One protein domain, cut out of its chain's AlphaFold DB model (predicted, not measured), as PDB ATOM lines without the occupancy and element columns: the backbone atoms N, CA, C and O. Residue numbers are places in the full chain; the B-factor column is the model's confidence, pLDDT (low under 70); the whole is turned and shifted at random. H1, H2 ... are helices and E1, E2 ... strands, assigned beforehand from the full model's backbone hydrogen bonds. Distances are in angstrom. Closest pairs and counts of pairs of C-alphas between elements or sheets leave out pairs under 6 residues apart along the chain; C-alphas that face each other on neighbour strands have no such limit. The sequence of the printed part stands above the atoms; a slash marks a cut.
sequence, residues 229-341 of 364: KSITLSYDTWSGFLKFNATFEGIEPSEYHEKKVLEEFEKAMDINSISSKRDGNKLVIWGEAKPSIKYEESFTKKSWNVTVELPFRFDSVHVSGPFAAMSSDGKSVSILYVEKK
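This is residues 229 to 341 of the 364 residues of an uncharacterized protein of Palaeococcus pacificus DY20341 (UniProt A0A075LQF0). Two sheets overlap only partly, face to face near the middle of a long rod, the first reaching toward one end and the second toward the other. H1 packs on one face of the twisted first sheet, and E4 runs on into E5 to join the two sheets. The printed part has 113 residues with one named helix and nine named strands, along the chain E1 E2 H1 E3 E4 E5 E6 E7 E8 E9, mostly strand. The first sheet, E3 E4 E2 E1 E7, is mixed; the second, E5 E6 E9 E8, is antiparallel. The whole is compact, with a radius of gyration of the C-alphas of 15.1 A and spans of 53 by 23 by 18 A.

E1, residues 229 to 235, begins at C-alpha 229 (6.866, 23.224, 28.332). E2 is residues 242 to 249 and H1 residues 255 to 268, 20.2 A long. E3, residues 270 to 279, is 26.1 A long and bends by 67 degrees at residue 273. E4, residues 282 to 290, is 25.7 A long, and E5 is residues 292 to 297. E6, residues 301 to 309, is 26.3 A long and begins at C-alpha 301 (-5.124, -9.137, 21.281). E7 is residues 316 to 319 and E8 residues 325 to 328. E9, residues 332 to 340, is 26.5 A long and ends at C-alpha 340 (-8.999, -7.053, 22.278).

E1 and E2 form a hairpin, with N 232 and O 245 2.8 A apart, within hydrogen-bond range. E1 and E7 are parallel, with N 233 and O 318 at 2.8 A. H1 is on the first sheet at a height over the sheet of 9.0 A, over E4 and only just over E3, on which 3 of its C-alphas fall; every O i to N i+4 pair in it is within hydrogen-bond range. E2, H1 and E3 make a split strand-helix-strand unit, two strands running the same way with E4 between them, and its crossover is right-handed. The hairpin E3 and E4 has N 275 and O 286 at 2.8 A, and E4 and E2 have N 246 and O 285 at 2.7 A. The sheets form a sandwich, two sheets face to face, the facing parts 10.3 A centre to centre. In the second sheet, N 294 and O 305 of the hairpin E5 and E6 are 2.9 A apart, N 306 and O 335 of E6 and E9 2.8 A, and N 327 and O 334 of the hairpin E8 and E9 2.9 A. E1 and E9 are near each other, with 5 pairs of C-alphas within 10 A.

The C-alphas of Ser 254 and Phe 299, the two farthest apart, are 53.4 A from each other. The printed part has no cut, and no link is long. The mean pLDDT of the printed part is 91.9, and no printed residue is under 70.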
ATOM      1  N   LYS A 229       7.103  24.052  29.518       96.81
ATOM      2  CA  LYS A 229       6.866  23.224  28.332       96.81
ATOM      3  C   LYS A 229       5.798  22.186  28.615       96.81
ATOM      4  O   LYS A 229       5.983  21.294  29.441       96.81
ATOM      5  N   SER A 230       4.709  22.238  27.864       97.25
ATOM      6  CA  SER A 230       3.692  21.184  27.875       97.25
ATOM      7  C   SER A 230       3.463  20.638  26.475       97.25
ATOM      8  O   SER A 230       3.571  21.370  25.496       97.25
ATOM      9  N   ILE A 231       3.170  19.345  26.364       97.50
ATOM     10  CA  ILE A 231       2.840  18.713  25.089       97.50
ATOM     11  C   ILE A 231       1.688  17.737  25.256       97.50
ATOM     12  O   ILE A 231       1.631  16.966  26.211       97.50
ATOM     13  N   THR A 232       0.765  17.768  24.304       97.12
ATOM     14  CA  THR A 232      -0.314  16.795  24.170       97.12
ATOM     15  C   THR A 232      -0.073  15.947  22.935       97.12
ATOM     16  O   THR A 232       0.143  16.485  21.851       97.12
ATOM     17  N   LEU A 233      -0.131  14.630  23.094       96.31
ATOM     18  CA  LEU A 233       0.094  13.634  22.056       96.31
ATOM     19  C   LEU A 233      -1.180  12.823  21.814       96.31
ATOM     20  O   LEU A 233      -1.894  12.476  22.752       96.31
ATOM     21  N   SER A 234      -1.464  12.485  20.561       94.12
ATOM     22  CA  SER A 234      -2.591  11.631  20.187       94.12
ATOM     23  C   SER A 234      -2.180  10.726  19.038       94.12
ATOM     24  O   SER A 234      -1.983  11.198  17.920       94.12
ATOM     25  N   TYR A 235      -2.058   9.429  19.301       91.75
ATOM     26  CA  TYR A 235      -1.755   8.442  18.269       91.75
ATOM     27  C   TYR A 235      -3.037   7.870  17.672       91.75
ATOM     28  O   TYR A 235      -3.943   7.463  18.401       91.75
ATOM     29  N   ASP A 236      -3.094   7.813  16.347       87.81
ATOM     30  CA  ASP A 236      -4.158   7.141  15.615       87.81
ATOM     31  C   ASP A 236      -3.649   5.795  15.083       87.81
ATOM     32  O   ASP A 236      -2.782   5.726  14.211       87.81
ATOM     33  N   THR A 237      -4.203   4.704  15.615       83.00
ATOM     34  CA  THR A 237      -3.823   3.332  15.252       83.00
ATOM     35  C   THR A 237      -4.168   2.969  13.809       83.00
ATOM     36  O   THR A 237      -3.570   2.033  13.280       83.00
ATOM     37  N   TRP A 238      -5.107   3.679  13.173       83.25
ATOM     38  CA  TRP A 238      -5.500   3.442  11.783       83.25
ATOM     39  C   TRP A 238      -4.577   4.139  10.793       83.25
ATOM     40  O   TRP A 238      -4.121   3.513   9.838       83.25
ATOM     41  N   SER A 239      -4.303   5.426  11.008       84.75
ATOM     42  CA  SER A 239      -3.424   6.190  10.118       84.75
ATOM     43  C   SER A 239      -1.938   5.951  10.399       84.75
ATOM     44  O   SER A 239      -1.111   6.142   9.511       84.75
ATOM     45  N   GLY A 240      -1.592   5.501  11.608       87.06
ATOM     46  CA  GLY A 240      -0.210   5.291  12.038       87.06
ATOM     47  C   GLY A 240       0.537   6.585  12.362       87.06
ATOM     48  O   GLY A 240       1.746   6.538  12.587       87.06
ATOM     49  N   PHE A 241      -0.157   7.726  12.398       92.88
ATOM     50  CA  PHE A 241       0.428   9.028  12.711       92.88
ATOM     51  C   PHE A 241       0.159   9.446  14.155       92.88
ATOM     52  O   PHE A 241      -0.869   9.133  14.763       92.88
ATOM     53  N   LEU A 242       1.111  10.197  14.698       94.06
ATOM     54  CA  LEU A 242       1.023  10.858  15.985       94.06
ATOM     55  C   LEU A 242       0.754  12.346  15.766       94.06
ATOM     56  O   LEU A 242       1.591  13.056  15.212       94.06
ATOM     57  N   LYS A 243      -0.382  12.829  16.257       96.06
ATOM     58  CA  LYS A 243      -0.659  14.262  16.366       96.06
ATOM     59  C   LYS A 243      -0.032  14.799  17.639       96.06
ATOM     60  O   LYS A 243      -0.156  14.168  18.691       96.06
ATOM     61  N   PHE A 244       0.585  15.967  17.558       96.38
ATOM     62  CA  PHE A 244       1.136  16.651  18.720       96.38
ATOM     63  C   PHE A 244       0.702  18.114  18.773       96.38
ATOM     64  O   PHE A 244       0.456  18.749  17.748       96.38
ATOM     65  N   ASN A 245       0.603  18.635  19.990       97.00
ATOM     66  CA  ASN A 245       0.399  20.046  20.284       97.00
ATOM     67  C   ASN A 245       1.273  20.410  21.487       97.00
ATOM     68  O   ASN A 245       0.995  19.978  22.606       97.00
ATOM     69  N   ALA A 246       2.348  21.143  21.233       97.00
ATOM     70  CA  ALA A 246       3.297  21.632  22.212       97.00
ATOM     71  C   ALA A 246       3.058  23.116  22.500       97.00
ATOM     72  O   ALA A 246       2.737  23.904  21.615       97.00
ATOM     73  N   THR A 247       3.242  23.504  23.754       96.88
ATOM     74  CA  THR A 247       3.140  24.876  24.239       96.88
ATOM     75  C   THR A 247       4.390  25.220  25.040       96.88
ATOM     76  O   THR A 247       4.770  24.468  25.938       96.88
ATOM     77  N   PHE A 248       4.974  26.377  24.738       96.88
ATOM     78  CA  PHE A 248       6.044  27.020  25.496       96.88
ATOM     79  C   PHE A 248       5.490  28.330  26.049       96.88
ATOM     80  O   PHE A 248       5.054  29.178  25.273       96.88
ATOM     81  N   GLU A 249       5.464  28.485  27.370       95.69
ATOM     82  CA  GLU A 249       4.848  29.638  28.036       95.69
ATOM     83  C   GLU A 249       5.804  30.259  29.058       95.69
ATOM     84  O   GLU A 249       6.420  29.540  29.844       95.69
ATOM     85  N   GLY A 250       5.930  31.587  29.062       91.12
ATOM     86  CA  GLY A 250       6.702  32.319  30.073       91.12
ATOM     87  C   GLY A 250       7.343  33.585  29.521       91.12
ATOM     88  O   GLY A 250       6.991  34.685  29.944       91.12
ATOM     89  N   ILE A 251       8.244  33.425  28.550       90.62
ATOM     90  CA  ILE A 251       8.912  34.520  27.837       90.62
ATOM     91  C   ILE A 251       8.268  34.706  26.461       90.62
ATOM     92  O   ILE A 251       7.941  33.729  25.789       90.62
ATOM     93  N   GLU A 252       8.110  35.962  26.037       90.94
ATOM     94  CA  GLU A 252       7.634  36.314  24.696       90.94
ATOM     95  C   GLU A 252       8.589  35.787  23.603       90.94
ATOM     96  O   GLU A 252       9.751  36.202  23.542       90.94
ATOM     97  N   PRO A 253       8.134  34.856  22.741       90.81
ATOM     98  CA  PRO A 253       8.952  34.282  21.685       90.81
ATOM     99  C   PRO A 253       9.138  35.282  20.535       90.81
ATOM    100  O   PRO A 253       8.182  35.747  19.910       90.81
ATOM    101  N   SER A 254      10.391  35.556  20.181       88.50
ATOM    102  CA  SER A 254      10.717  36.187  18.894       88.50
ATOM    103  C   SER A 254      10.605  35.192  17.726       88.50
ATOM    104  O   SER A 254      10.525  33.980  17.928       88.50
ATOM    105  N   GLU A 255      10.646  35.696  16.492       85.94
ATOM    106  CA  GLU A 255      10.643  34.872  15.272       85.94
ATOM    107  C   GLU A 255      11.820  33.883  15.223       85.94
ATOM    108  O   GLU A 255      11.660  32.738  14.805       85.94
ATOM    109  N   TYR A 256      12.982  34.280  15.755       87.50
ATOM    110  CA  TYR A 256      14.125  33.384  15.933       87.50
ATOM    111  C   TYR A 256      13.769  32.161  16.790       87.50
ATOM    112  O   TYR A 256      14.094  31.038  16.409       87.50
ATOM    113  N   HIS A 257      13.077  32.359  17.917       92.12
ATOM    114  CA  HIS A 257      12.696  31.261  18.808       92.12
ATOM    115  C   HIS A 257      11.694  30.320  18.148       92.12
ATOM    116  O   HIS A 257      11.856  29.108  18.230       92.12
ATOM    117  N   GLU A 258      10.678  30.872  17.482       92.62
ATOM    118  CA  GLU A 258       9.683  30.096  16.739       92.62
ATOM    119  C   GLU A 258      10.360  29.179  15.719       92.62
ATOM    120  O   GLU A 258      10.184  27.959  15.764       92.62
ATOM    121  N   LYS A 259      11.209  29.754  14.867       90.50
ATOM    122  CA  LYS A 259      11.916  29.008  13.832       90.50
ATOM    123  C   LYS A 259      12.880  27.977  14.413       90.50
ATOM    124  O   LYS A 259      12.906  26.835  13.965       90.50
ATOM    125  N   LYS A 260      13.619  28.337  15.463       91.88
ATOM    126  CA  LYS A 260      14.540  27.416  16.129       91.88
ATOM    127  C   LYS A 260      13.807  26.245  16.783       91.88
ATOM    128  O   LYS A 260      14.275  25.117  16.687       91.88
ATOM    129  N   VAL A 261      12.648  26.471  17.405       94.69
ATOM    130  CA  VAL A 261      11.820  25.379  17.938       94.69
ATOM    131  C   VAL A 261      11.364  24.451  16.811       94.69
ATOM    132  O   VAL A 261      11.511  23.239  16.958       94.69
ATOM    133  N   LEU A 262      10.858  24.992  15.696       94.06
ATOM    134  CA  LEU A 262      10.450  24.194  14.533       94.06
ATOM    135  C   LEU A 262      11.604  23.325  14.005       94.06
ATOM    136  O   LEU A 262      11.429  22.115  13.876       94.06
ATOM    137  N   GLU A 263      12.795  23.909  13.821       91.62
ATOM    138  CA  GLU A 263      14.005  23.183  13.399       91.62
ATOM    139  C   GLU A 263      14.326  21.996  14.321       91.62
ATOM    140  O   GLU A 263      14.719  20.926  13.858       91.62
ATOM    141  N   GLU A 264      14.205  22.163  15.639       94.81
ATOM    142  CA  GLU A 264      14.505  21.083  16.582       94.81
ATOM    143  C   GLU A 264      13.433  19.980  16.553       94.81
ATOM    144  O   GLU A 264      13.777  18.801  16.644       94.81
ATOM    145  N   PHE A 265      12.151  20.323  16.359       95.44
ATOM    146  CA  PHE A 265      11.093  19.328  16.139       95.44
ATOM    147  C   PHE A 265      11.345  18.499  14.875       95.44
ATOM    148  O   PHE A 265      11.258  17.275  14.932       95.44
ATOM    149  N   GLU A 266      11.700  19.145  13.763       93.25
ATOM    150  CA  GLU A 266      12.011  18.473  12.493       93.25
ATOM    151  C   GLU A 266      13.251  17.575  12.576       93.25
ATOM    152  O   GLU A 266      13.316  16.548  11.906       93.25
ATOM    153  N   LYS A 267      14.231  17.920  13.420       92.25
ATOM    154  CA  LYS A 267      15.408  17.069  13.662       92.25
ATOM    155  C   LYS A 267      15.100  15.858  14.538       92.25
ATOM    156  O   LYS A 267      15.685  14.797  14.332       92.25
ATOM    157  N   ALA A 268      14.261  16.033  15.558       93.56
ATOM    158  CA  ALA A 268      13.999  14.998  16.555       93.56
ATOM    159  C   ALA A 268      12.912  14.005  16.119       93.56
ATOM    160  O   ALA A 268      12.932  12.848  16.534       93.56
ATOM    161  N   MET A 269      11.956  14.451  15.302       93.69
ATOM    162  CA  MET A 269      10.766  13.689  14.932       93.69
ATOM    163  C   MET A 269      10.662  13.538  13.411       93.69
ATOM    164  O   MET A 269      11.032  14.432  12.661       93.69
ATOM    165  N   ASP A 270      10.097  12.421  12.943       92.94
ATOM    166  CA  ASP A 270       9.771  12.218  11.521       92.94
ATOM    167  C   ASP A 270       8.485  12.994  11.176       92.94
ATOM    168  O   ASP A 270       7.378  12.450  11.210       92.94
ATOM    169  N   ILE A 271       8.620  14.311  10.990       94.25
ATOM    170  CA  ILE A 271       7.516  15.260  10.793       94.25
ATOM    171  C   ILE A 271       6.880  15.085   9.404       94.25
ATOM    172  O   ILE A 271       7.542  15.183   8.376       94.25
ATOM    173  N   ASN A 272       5.557  14.903   9.376       92.50
ATOM    174  CA  ASN A 272       4.739  14.948   8.160       92.50
ATOM    175  C   ASN A 272       4.163  16.352   7.909       92.50
ATOM    176  O   ASN A 272       4.091  16.814   6.775       92.50
ATOM    177  N   SER A 273       3.727  17.033   8.971       94.25
ATOM    178  CA  SER A 273       3.294  18.432   8.912       94.25
ATOM    179  C   SER A 273       3.542  19.116  10.248       94.25
ATOM    180  O   SER A 273       3.400  18.490  11.298       94.25
ATOM    181  N   ILE A 274       3.902  20.397  10.216       96.12
ATOM    182  CA  ILE A 274       4.123  21.203  11.414       96.12
ATOM    183  C   ILE A 274       3.672  22.638  11.164       96.12
ATOM    184  O   ILE A 274       3.703  23.145  10.043       96.12
ATOM    185  N   SER A 275       3.165  23.283  12.200       95.00
ATOM    186  CA  SER A 275       2.732  24.673  12.176       95.00
ATOM    187  C   SER A 275       2.901  25.286  13.555       95.00
ATOM    188  O   SER A 275       2.941  24.583  14.567       95.00
ATOM    189  N   SER A 276       2.978  26.607  13.584       95.19
ATOM    190  CA  SER A 276       3.233  27.376  14.790       95.19
ATOM    191  C   SER A 276       2.325  28.596  14.885       95.19
ATOM    192  O   SER A 276       1.755  29.069  13.899       95.19
ATOM    193  N   LYS A 277       2.159  29.093  16.110       94.44
ATOM    194  CA  LYS A 277       1.516  30.372  16.401       94.44
ATOM    195  C   LYS A 277       2.145  30.997  17.640       94.44
ATOM    196  O   LYS A 277       2.211  30.357  18.691       94.44
ATOM    197  N   ARG A 278       2.522  32.270  17.524       93.00
ATOM    198  CA  ARG A 278       2.868  33.138  18.654       93.00
ATOM    199  C   ARG A 278       1.620  33.853  19.169       93.00
ATOM    200  O   ARG A 278       0.807  34.335  18.381       93.00
ATOM    201  N   ASP A 279       1.456  33.886  20.484       90.56
ATOM    202  CA  ASP A 279       0.338  34.539  21.163       90.56
ATOM    203  C   ASP A 279       0.827  35.140  22.488       90.56
ATOM    204  O   ASP A 279       0.866  34.469  23.519       90.56
ATOM    205  N   GLY A 280       1.301  36.388  22.443       89.00
ATOM    206  CA  GLY A 280       1.913  37.055  23.595       89.00
ATOM    207  C   GLY A 280       3.113  36.275  24.136       89.00
ATOM    208  O   GLY A 280       4.050  35.977  23.406       89.00
ATOM    209  N   ASN A 281       3.074  35.885  25.410       91.69
ATOM    210  CA  ASN A 281       4.132  35.119  26.081       91.69
ATOM    211  C   ASN A 281       4.096  33.600  25.807       91.69
ATOM    212  O   ASN A 281       4.659  32.821  26.583       91.69
ATOM    213  N   LYS A 282       3.404  33.179  24.742       93.75
ATOM    214  CA  LYS A 282       3.172  31.777  24.406       93.75
ATOM    215  C   LYS A 282       3.549  31.467  22.961       93.75
ATOM    216  O   LYS A 282       3.149  32.164  22.030       93.75
ATOM    217  N   LEU A 283       4.263  30.360  22.774       96.38
ATOM    218  CA  LEU A 283       4.486  29.716  21.481       96.38
ATOM    219  C   LEU A 283       3.741  28.382  21.464       96.38
ATOM    220  O   LEU A 283       3.977  27.528  22.317       96.38
ATOM    221  N   VAL A 284       2.855  28.196  20.490       96.50
ATOM    222  CA  VAL A 284       2.151  26.930  20.261       96.50
ATOM    223  C   VAL A 284       2.670  26.311  18.976       96.50
ATOM    224  O   VAL A 284       2.673  26.976  17.946       96.50
ATOM    225  N   ILE A 285       3.068  25.044  19.034       96.81
ATOM    226  CA  ILE A 285       3.501  24.244  17.887       96.81
ATOM    227  C   ILE A 285       2.583  23.036  17.782       96.81
ATOM    228  O   ILE A 285       2.363  22.342  18.771       96.81
ATOM    229  N   TRP A 286       2.054  22.743  16.603       97.44
ATOM    230  CA  TRP A 286       1.244  21.548  16.391       97.44
ATOM    231  C   TRP A 286       1.551  20.907  15.051       97.44
ATOM    232  O   TRP A 286       1.996  21.565  14.115       97.44
ATOM    233  N   GLY A 287       1.305  19.607  14.960       96.12
ATOM    234  CA  GLY A 287       1.651  18.867  13.762       96.12
ATOM    235  C   GLY A 287       1.342  17.384  13.838       96.12
ATOM    236  O   GLY A 287       0.724  16.888  14.785       96.12
ATOM    237  N   GLU A 288       1.802  16.687  12.810       96.25
ATOM    238  CA  GLU A 288       1.727  15.245  12.647       96.25
ATOM    239  C   GLU A 288       3.127  14.693  12.408       96.25
ATOM    240  O   GLU A 288       3.875  15.219  11.584       96.25
ATOM    241  N   ALA A 289       3.464  13.612  13.102       95.62
ATOM    242  CA  ALA A 289       4.732  12.915  12.960       95.62
ATOM    243  C   ALA A 289       4.516  11.406  12.872       95.62
ATOM    244  O   ALA A 289       3.509  10.875  13.351       95.62
ATOM    245  N   LYS A 290       5.481  10.699  12.295       93.94
ATOM    246  CA  LYS A 290       5.507   9.243  12.261       93.94
ATOM    247  C   LYS A 290       6.306   8.710  13.457       93.94
ATOM    248  O   LYS A 290       7.515   8.918  13.534       93.94
ATOM    249  N   PRO A 291       5.661   8.031  14.418       93.69
ATOM    250  CA  PRO A 291       6.357   7.499  15.579       93.69
ATOM    251  C   PRO A 291       7.026   6.153  15.267       93.69
ATOM    252  O   PRO A 291       6.699   5.474  14.290       93.69
ATOM    253  N   SER A 292       7.916   5.711  16.156       92.88
ATOM    254  CA  SER A 292       8.437   4.344  16.122       92.88
ATOM    255  C   SER A 292       7.415   3.390  16.738       92.88
ATOM    256  O   SER A 292       7.000   3.575  17.881       92.88
ATOM    257  N   ILE A 293       6.983   2.374  15.994       91.06
ATOM    258  CA  ILE A 293       5.904   1.473  16.417       91.06
ATOM    259  C   ILE A 293       6.426   0.039  16.461       91.06
ATOM    260  O   ILE A 293       6.904  -0.492  15.460       91.06
ATOM    261  N   LYS A 294       6.262  -0.622  17.610       90.88
ATOM    262  CA  LYS A 294       6.395  -2.080  17.732       90.88
ATOM    263  C   LYS A 294       5.006  -2.697  17.818       90.88
ATOM    264  O   LYS A 294       4.276  -2.451  18.778       90.88
ATOM    265  N   TYR A 295       4.646  -3.469  16.799       89.44
ATOM    266  CA  TYR A 295       3.366  -4.162  16.720       89.44
ATOM    267  C   TYR A 295       3.517  -5.626  17.117       89.44
ATOM    268  O   TYR A 295       4.387  -6.327  16.604       89.44
ATOM    269  N   GLU A 296       2.629  -6.089  17.988       88.44
ATOM    270  CA  GLU A 296       2.513  -7.495  18.352       88.44
ATOM    271  C   GLU A 296       1.057  -7.941  18.232       88.44
ATOM    272  O   GLU A 296       0.125  -7.258  18.664       88.44
ATOM    273  N   GLU A 297       0.854  -9.119  17.650       88.06
ATOM    274  CA  GLU A 297      -0.467  -9.694  17.451       88.06
ATOM    275  C   GLU A 297      -0.516 -11.116  17.992       88.06
ATOM    276  O   GLU A 297       0.292 -11.975  17.655       88.06
ATOM    277  N   SER A 298      -1.522 -11.371  18.818       85.31
ATOM    278  CA  SER A 298      -1.856 -12.693  19.334       85.31
ATOM    279  C   SER A 298      -3.248 -13.109  18.854       85.31
ATOM    280  O   SER A 298      -3.985 -12.335  18.231       85.31
ATOM    281  N   PHE A 299      -3.656 -14.336  19.177       76.56
ATOM    282  CA  PHE A 299      -4.997 -14.835  18.856       76.56
ATOM    283  C   PHE A 299      -6.129 -13.999  19.472       76.56
ATOM    284  O   PHE A 299      -7.232 -13.987  18.935       76.56
ATOM    285  N   THR A 300      -5.871 -13.277  20.566       79.69
ATOM    286  CA  THR A 300      -6.908 -12.560  21.327       79.69
ATOM    287  C   THR A 300      -6.675 -11.056  21.444       79.69
ATOM    288  O   THR A 300      -7.591 -10.336  21.842       79.69
ATOM    289  N   LYS A 301      -5.483 -10.551  21.110       87.06
ATOM    290  CA  LYS A 301      -5.124  -9.137  21.281       87.06
ATOM    291  C   LYS A 301      -4.199  -8.642  20.178       87.06
ATOM    292  O   LYS A 301      -3.350  -9.398  19.708       87.06
ATOM    293  N   LYS A 302      -4.345  -7.369  19.834       87.12
ATOM    294  CA  LYS A 302      -3.376  -6.572  19.083       87.12
ATOM    295  C   LYS A 302      -2.789  -5.530  20.023       87.12
ATOM    296  O   LYS A 302      -3.535  -4.940  20.805       87.12
ATOM    297  N   SER A 303      -1.482  -5.321  19.970       88.50
ATOM    298  CA  SER A 303      -0.813  -4.294  20.758       88.50
ATOM    299  C   SER A 303       0.151  -3.479  19.915       88.50
ATOM    300  O   SER A 303       0.896  -4.026  19.106       88.50
ATOM    301  N   TRP A 304       0.149  -2.171  20.152       90.25
ATOM    302  CA  TRP A 304       1.070  -1.216  19.552       90.25
ATOM    303  C   TRP A 304       1.816  -0.518  20.677       90.25
ATOM    304  O   TRP A 304       1.197   0.138  21.513       90.25
ATOM    305  N   ASN A 305       3.134  -0.666  20.704       92.81
ATOM    306  CA  ASN A 305       3.993   0.137  21.556       92.81
ATOM    307  C   ASN A 305       4.583   1.270  20.713       92.81
ATOM    308  O   ASN A 305       5.442   1.036  19.859       92.81
ATOM    309  N   VAL A 306       4.058   2.470  20.925       93.31
ATOM    310  CA  VAL A 306       4.381   3.693  20.192       93.31
ATOM    311  C   VAL A 306       5.430   4.451  20.986       93.31
ATOM    312  O   VAL A 306       5.173   4.833  22.121       93.31
ATOM    313  N   THR A 307       6.608   4.657  20.409       94.19
ATOM    314  CA  THR A 307       7.711   5.396  21.028       94.19
ATOM    315  C   THR A 307       8.023   6.653  20.230       94.19
ATOM    316  O   THR A 307       8.094   6.620  18.999       94.19
ATOM    317  N   VAL A 308       8.200   7.757  20.950       94.31
ATOM    318  CA  VAL A 308       8.434   9.094  20.403       94.31
ATOM    319  C   VAL A 308       9.581   9.731  21.169       94.31
ATOM    320  O   VAL A 308       9.571   9.731  22.401       94.31
ATOM    321  N   GLU A 309      10.549  10.281  20.444       95.31
ATOM    322  CA  GLU A 309      11.575  11.156  21.005       95.31
ATOM    323  C   GLU A 309      11.194  12.607  20.721       95.31
ATOM    324  O   GLU A 309      10.902  12.980  19.590       95.31
ATOM    325  N   LEU A 310      11.139  13.413  21.773       95.69
ATOM    326  CA  LEU A 310      10.810  14.827  21.724       95.69
ATOM    327  C   LEU A 310      12.101  15.655  21.635       95.69
ATOM    328  O   LEU A 310      13.135  15.248  22.181       95.69
ATOM    329  N   PRO A 311      12.057  16.842  21.003       94.56
ATOM    330  CA  PRO A 311      13.244  17.684  20.818       94.56
ATOM    331  C   PRO A 311      13.848  18.169  22.140       94.56
ATOM    332  O   PRO A 311      15.061  18.328  22.271       94.56
ATOM    333  N   PHE A 312      13.003  18.344  23.153       93.75
ATOM    334  CA  PHE A 312      13.385  18.810  24.477       93.75
ATOM    335  C   PHE A 312      12.706  17.963  25.542       93.75
ATOM    336  O   PHE A 312      11.798  17.179  25.262       93.75
ATOM    337  N   ARG A 313      13.118  18.168  26.791       95.19
ATOM    338  CA  ARG A 313      12.370  17.654  27.931       95.19
ATOM    339  C   ARG A 313      11.174  18.566  28.209       95.19
ATOM    340  O   ARG A 313      11.360  19.760  28.423       95.19
ATOM    341  N   PHE A 314       9.975  18.001  28.208       96.31
ATOM    342  CA  PHE A 314       8.727  18.671  28.563       96.31
ATOM    343  C   PHE A 314       8.428  18.511  30.053       96.31
ATOM    344  O   PHE A 314       8.624  17.433  30.617       96.31
ATOM    345  N   ASP A 315       7.924  19.578  30.670       95.62
ATOM    346  CA  ASP A 315       7.521  19.597  32.079       95.62
ATOM    347  C   ASP A 315       6.209  18.832  32.289       95.62
ATOM    348  O   ASP A 315       6.013  18.187  33.318       95.62
ATOM    349  N   SER A 316       5.321  18.860  31.286       95.12
ATOM    350  CA  SER A 316       4.082  18.081  31.270       95.12
ATOM    351  C   SER A 316       3.857  17.392  29.924       95.12
ATOM    352  O   SER A 316       3.859  18.038  28.876       95.12
ATOM    353  N   VAL A 317       3.613  16.079  29.957       95.88
ATOM    354  CA  VAL A 317       3.259  15.269  28.782       95.88
ATOM    355  C   VAL A 317       1.874  14.671  28.999       95.88
ATOM    356  O   VAL A 317       1.650  13.906  29.937       95.88
ATOM    357  N   HIS A 318       0.946  14.991  28.106       94.69
ATOM    358  CA  HIS A 318      -0.412  14.466  28.106       94.69
ATOM    359  C   HIS A 318      -0.636  13.577  26.885       94.69
ATOM    360  O   HIS A 318      -0.212  13.909  25.782       94.69
ATOM    361  N   VAL A 319      -1.327  12.452  27.070       92.81
ATOM    362  CA  VAL A 319      -1.750  11.579  25.972       92.81
ATOM    363  C   VAL A 319      -3.268  11.576  25.917       92.81
ATOM    364  O   VAL A 319      -3.936  11.242  26.894       92.81
ATOM    365  N   SER A 320      -3.804  11.960  24.765       90.31
ATOM    366  CA  SER A 320      -5.234  11.961  24.488       90.31
ATOM    367  C   SER A 320      -5.684  10.607  23.941       90.31
ATOM    368  O   SER A 320      -4.980   9.962  23.161       90.31
ATOM    369  N   GLY A 321      -6.897  10.200  24.317       83.75
ATOM    370  CA  GLY A 321      -7.526   8.962  23.853       83.75
ATOM    371  C   GLY A 321      -7.267   7.743  24.750       83.75
ATOM    372  O   GLY A 321      -6.578   7.839  25.765       83.75
ATOM    373  N   PRO A 322      -7.869   6.586  24.419       82.81
ATOM    374  CA  PRO A 322      -7.748   5.376  25.222       82.81
ATOM    375  C   PRO A 322      -6.397   4.686  24.989       82.81
ATOM    376  O   PRO A 322      -6.112   4.220  23.888       82.81
ATOM    377  N   PHE A 323      -5.591   4.556  26.041       88.69
ATOM    378  CA  PHE A 323      -4.347   3.782  26.054       88.69
ATOM    379  C   PHE A 323      -4.322   2.830  27.257       88.69
ATOM    380  O   PHE A 323      -5.038   3.025  28.237       88.69
ATOM    381  N   ALA A 324      -3.519   1.769  27.174       87.06
ATOM    382  CA  ALA A 324      -3.395   0.777  28.242       87.06
ATOM    383  C   ALA A 324      -2.345   1.178  29.286       87.06
ATOM    384  O   ALA A 324      -2.552   0.970  30.479       87.06
ATOM    385  N   ALA A 325      -1.217   1.734  28.839       90.25
ATOM    386  CA  ALA A 325      -0.159   2.240  29.704       90.25
ATOM    387  C   ALA A 325       0.647   3.333  28.993       90.25
ATOM    388  O   ALA A 325       0.736   3.346  27.766       90.25
ATOM    389  N   MET A 326       1.251   4.222  29.777       91.69
ATOM    390  CA  MET A 326       2.144   5.276  29.306       91.69
ATOM    391  C   MET A 326       3.353   5.354  30.238       91.69
ATOM    392  O   MET A 326       3.210   5.231  31.453       91.69
ATOM    393  N   SER A 327       4.529   5.590  29.662       92.31
ATOM    394  CA  SER A 327       5.749   5.949  30.383       92.31
ATOM    395  C   SER A 327       6.396   7.150  29.704       92.31
ATOM    396  O   SER A 327       6.476   7.191  28.475       92.31
ATOM    397  N   SER A 328       6.865   8.118  30.487       93.12
ATOM    398  CA  SER A 328       7.628   9.253  29.971       93.12
ATOM    399  C   SER A 328       8.616   9.786  31.003       93.12
ATOM    400  O   SER A 328       8.307   9.840  32.190       93.12
ATOM    401  N   ASP A 329       9.789  10.208  30.534       91.62
ATOM    402  CA  ASP A 329      10.767  10.996  31.297       91.62
ATOM    403  C   ASP A 329      10.738  12.497  30.920       91.62
ATOM    404  O   ASP A 329      11.565  13.288  31.390       91.62
ATOM    405  N   GLY A 330       9.773  12.890  30.084       89.31
ATOM    406  CA  GLY A 330       9.617  14.217  29.497       89.31
ATOM    407  C   GLY A 330      10.314  14.394  28.144       89.31
ATOM    408  O   GLY A 330       9.945  15.308  27.417       89.31
ATOM    409  N   LYS A 331      11.284  13.548  27.771       93.75
ATOM    410  CA  LYS A 331      11.973  13.599  26.467       93.75
ATOM    411  C   LYS A 331      11.620  12.402  25.584       93.75
ATOM    412  O   LYS A 331      11.414  12.560  24.391       93.75
ATOM    413  N   SER A 332      11.523  11.214  26.159       93.94
ATOM    414  CA  SER A 332      11.008  10.019  25.506       93.94
ATOM    415  C   SER A 332       9.617   9.699  26.043       93.94
ATOM    416  O   SER A 332       9.334   9.840  27.239       93.94
ATOM    417  N   VAL A 333       8.724   9.280  25.151       94.38
ATOM    418  CA  VAL A 333       7.367   8.855  25.494       94.38
ATOM    419  C   VAL A 333       7.108   7.496  24.861       94.38
ATOM    420  O   VAL A 333       7.206   7.356  23.644       94.38
ATOM    421  N   SER A 334       6.736   6.509  25.677       93.62
ATOM    422  CA  SER A 334       6.262   5.201  25.218       93.62
ATOM    423  C   SER A 334       4.805   5.003  25.621       93.62
ATOM    424  O   SER A 334       4.460   5.086  26.802       93.62
ATOM    425  N   ILE A 335       3.948   4.724  24.642       93.00
ATOM    426  CA  ILE A 335       2.505   4.565  24.810       93.00
ATOM    427  C   ILE A 335       2.104   3.179  24.313       93.00
ATOM    428  O   ILE A 335       2.327   2.829  23.153       93.00
ATOM    429  N   LEU A 336       1.491   2.390  25.191       91.62
ATOM    430  CA  LEU A 336       0.991   1.061  24.871       91.62
ATOM    431  C   LEU A 336      -0.509   1.121  24.577       91.62
ATOM    432  O   LEU A 336      -1.321   1.383  25.467       91.62
ATOM    433  N   TYR A 337      -0.880   0.783  23.348       89.12
ATOM    434  CA  TYR A 337      -2.262   0.576  22.928       89.12
ATOM    435  C   TYR A 337      -2.554  -0.918  22.850       89.12
ATOM    436  O   TYR A 337      -1.739  -1.682  22.335       89.12
ATOM    437  N   VAL A 338      -3.715  -1.343  23.353       87.44
ATOM    438  CA  VAL A 338      -4.147  -2.746  23.314       87.44
ATOM    439  C   VAL A 338      -5.593  -2.825  22.853       87.44
ATOM    440  O   VAL A 338      -6.493  -2.317  23.517       87.44
ATOM    441  N   GLU A 339      -5.822  -3.538  21.759       85.25
ATOM    442  CA  GLU A 339      -7.151  -3.855  21.253       85.25
ATOM    443  C   GLU A 339      -7.432  -5.346  21.467       85.25
ATOM    444  O   GLU A 339      -6.664  -6.219  21.051       85.25
ATOM    445  N   LYS A 340      -8.540  -5.665  22.145       82.75
ATOM    446  CA  LYS A 340      -8.999  -7.053  22.278       82.75
ATOM    447  C   LYS A 340      -9.714  -7.456  20.995       82.75
ATOM    448  O   LYS A 340     -10.685  -6.816  20.608       82.75
ATOM    449  N   LYS A 341      -9.294  -8.561  20.382       78.31
ATOM    450  CA  LYS A 341     -10.030  -9.154  19.265       78.31
ATOM    451  C   LYS A 341     -11.331  -9.745  19.794       78.31
ATOM    452  O   LYS A 341     -11.308 -10.576  20.704       78.31
TER     453      LYS A 341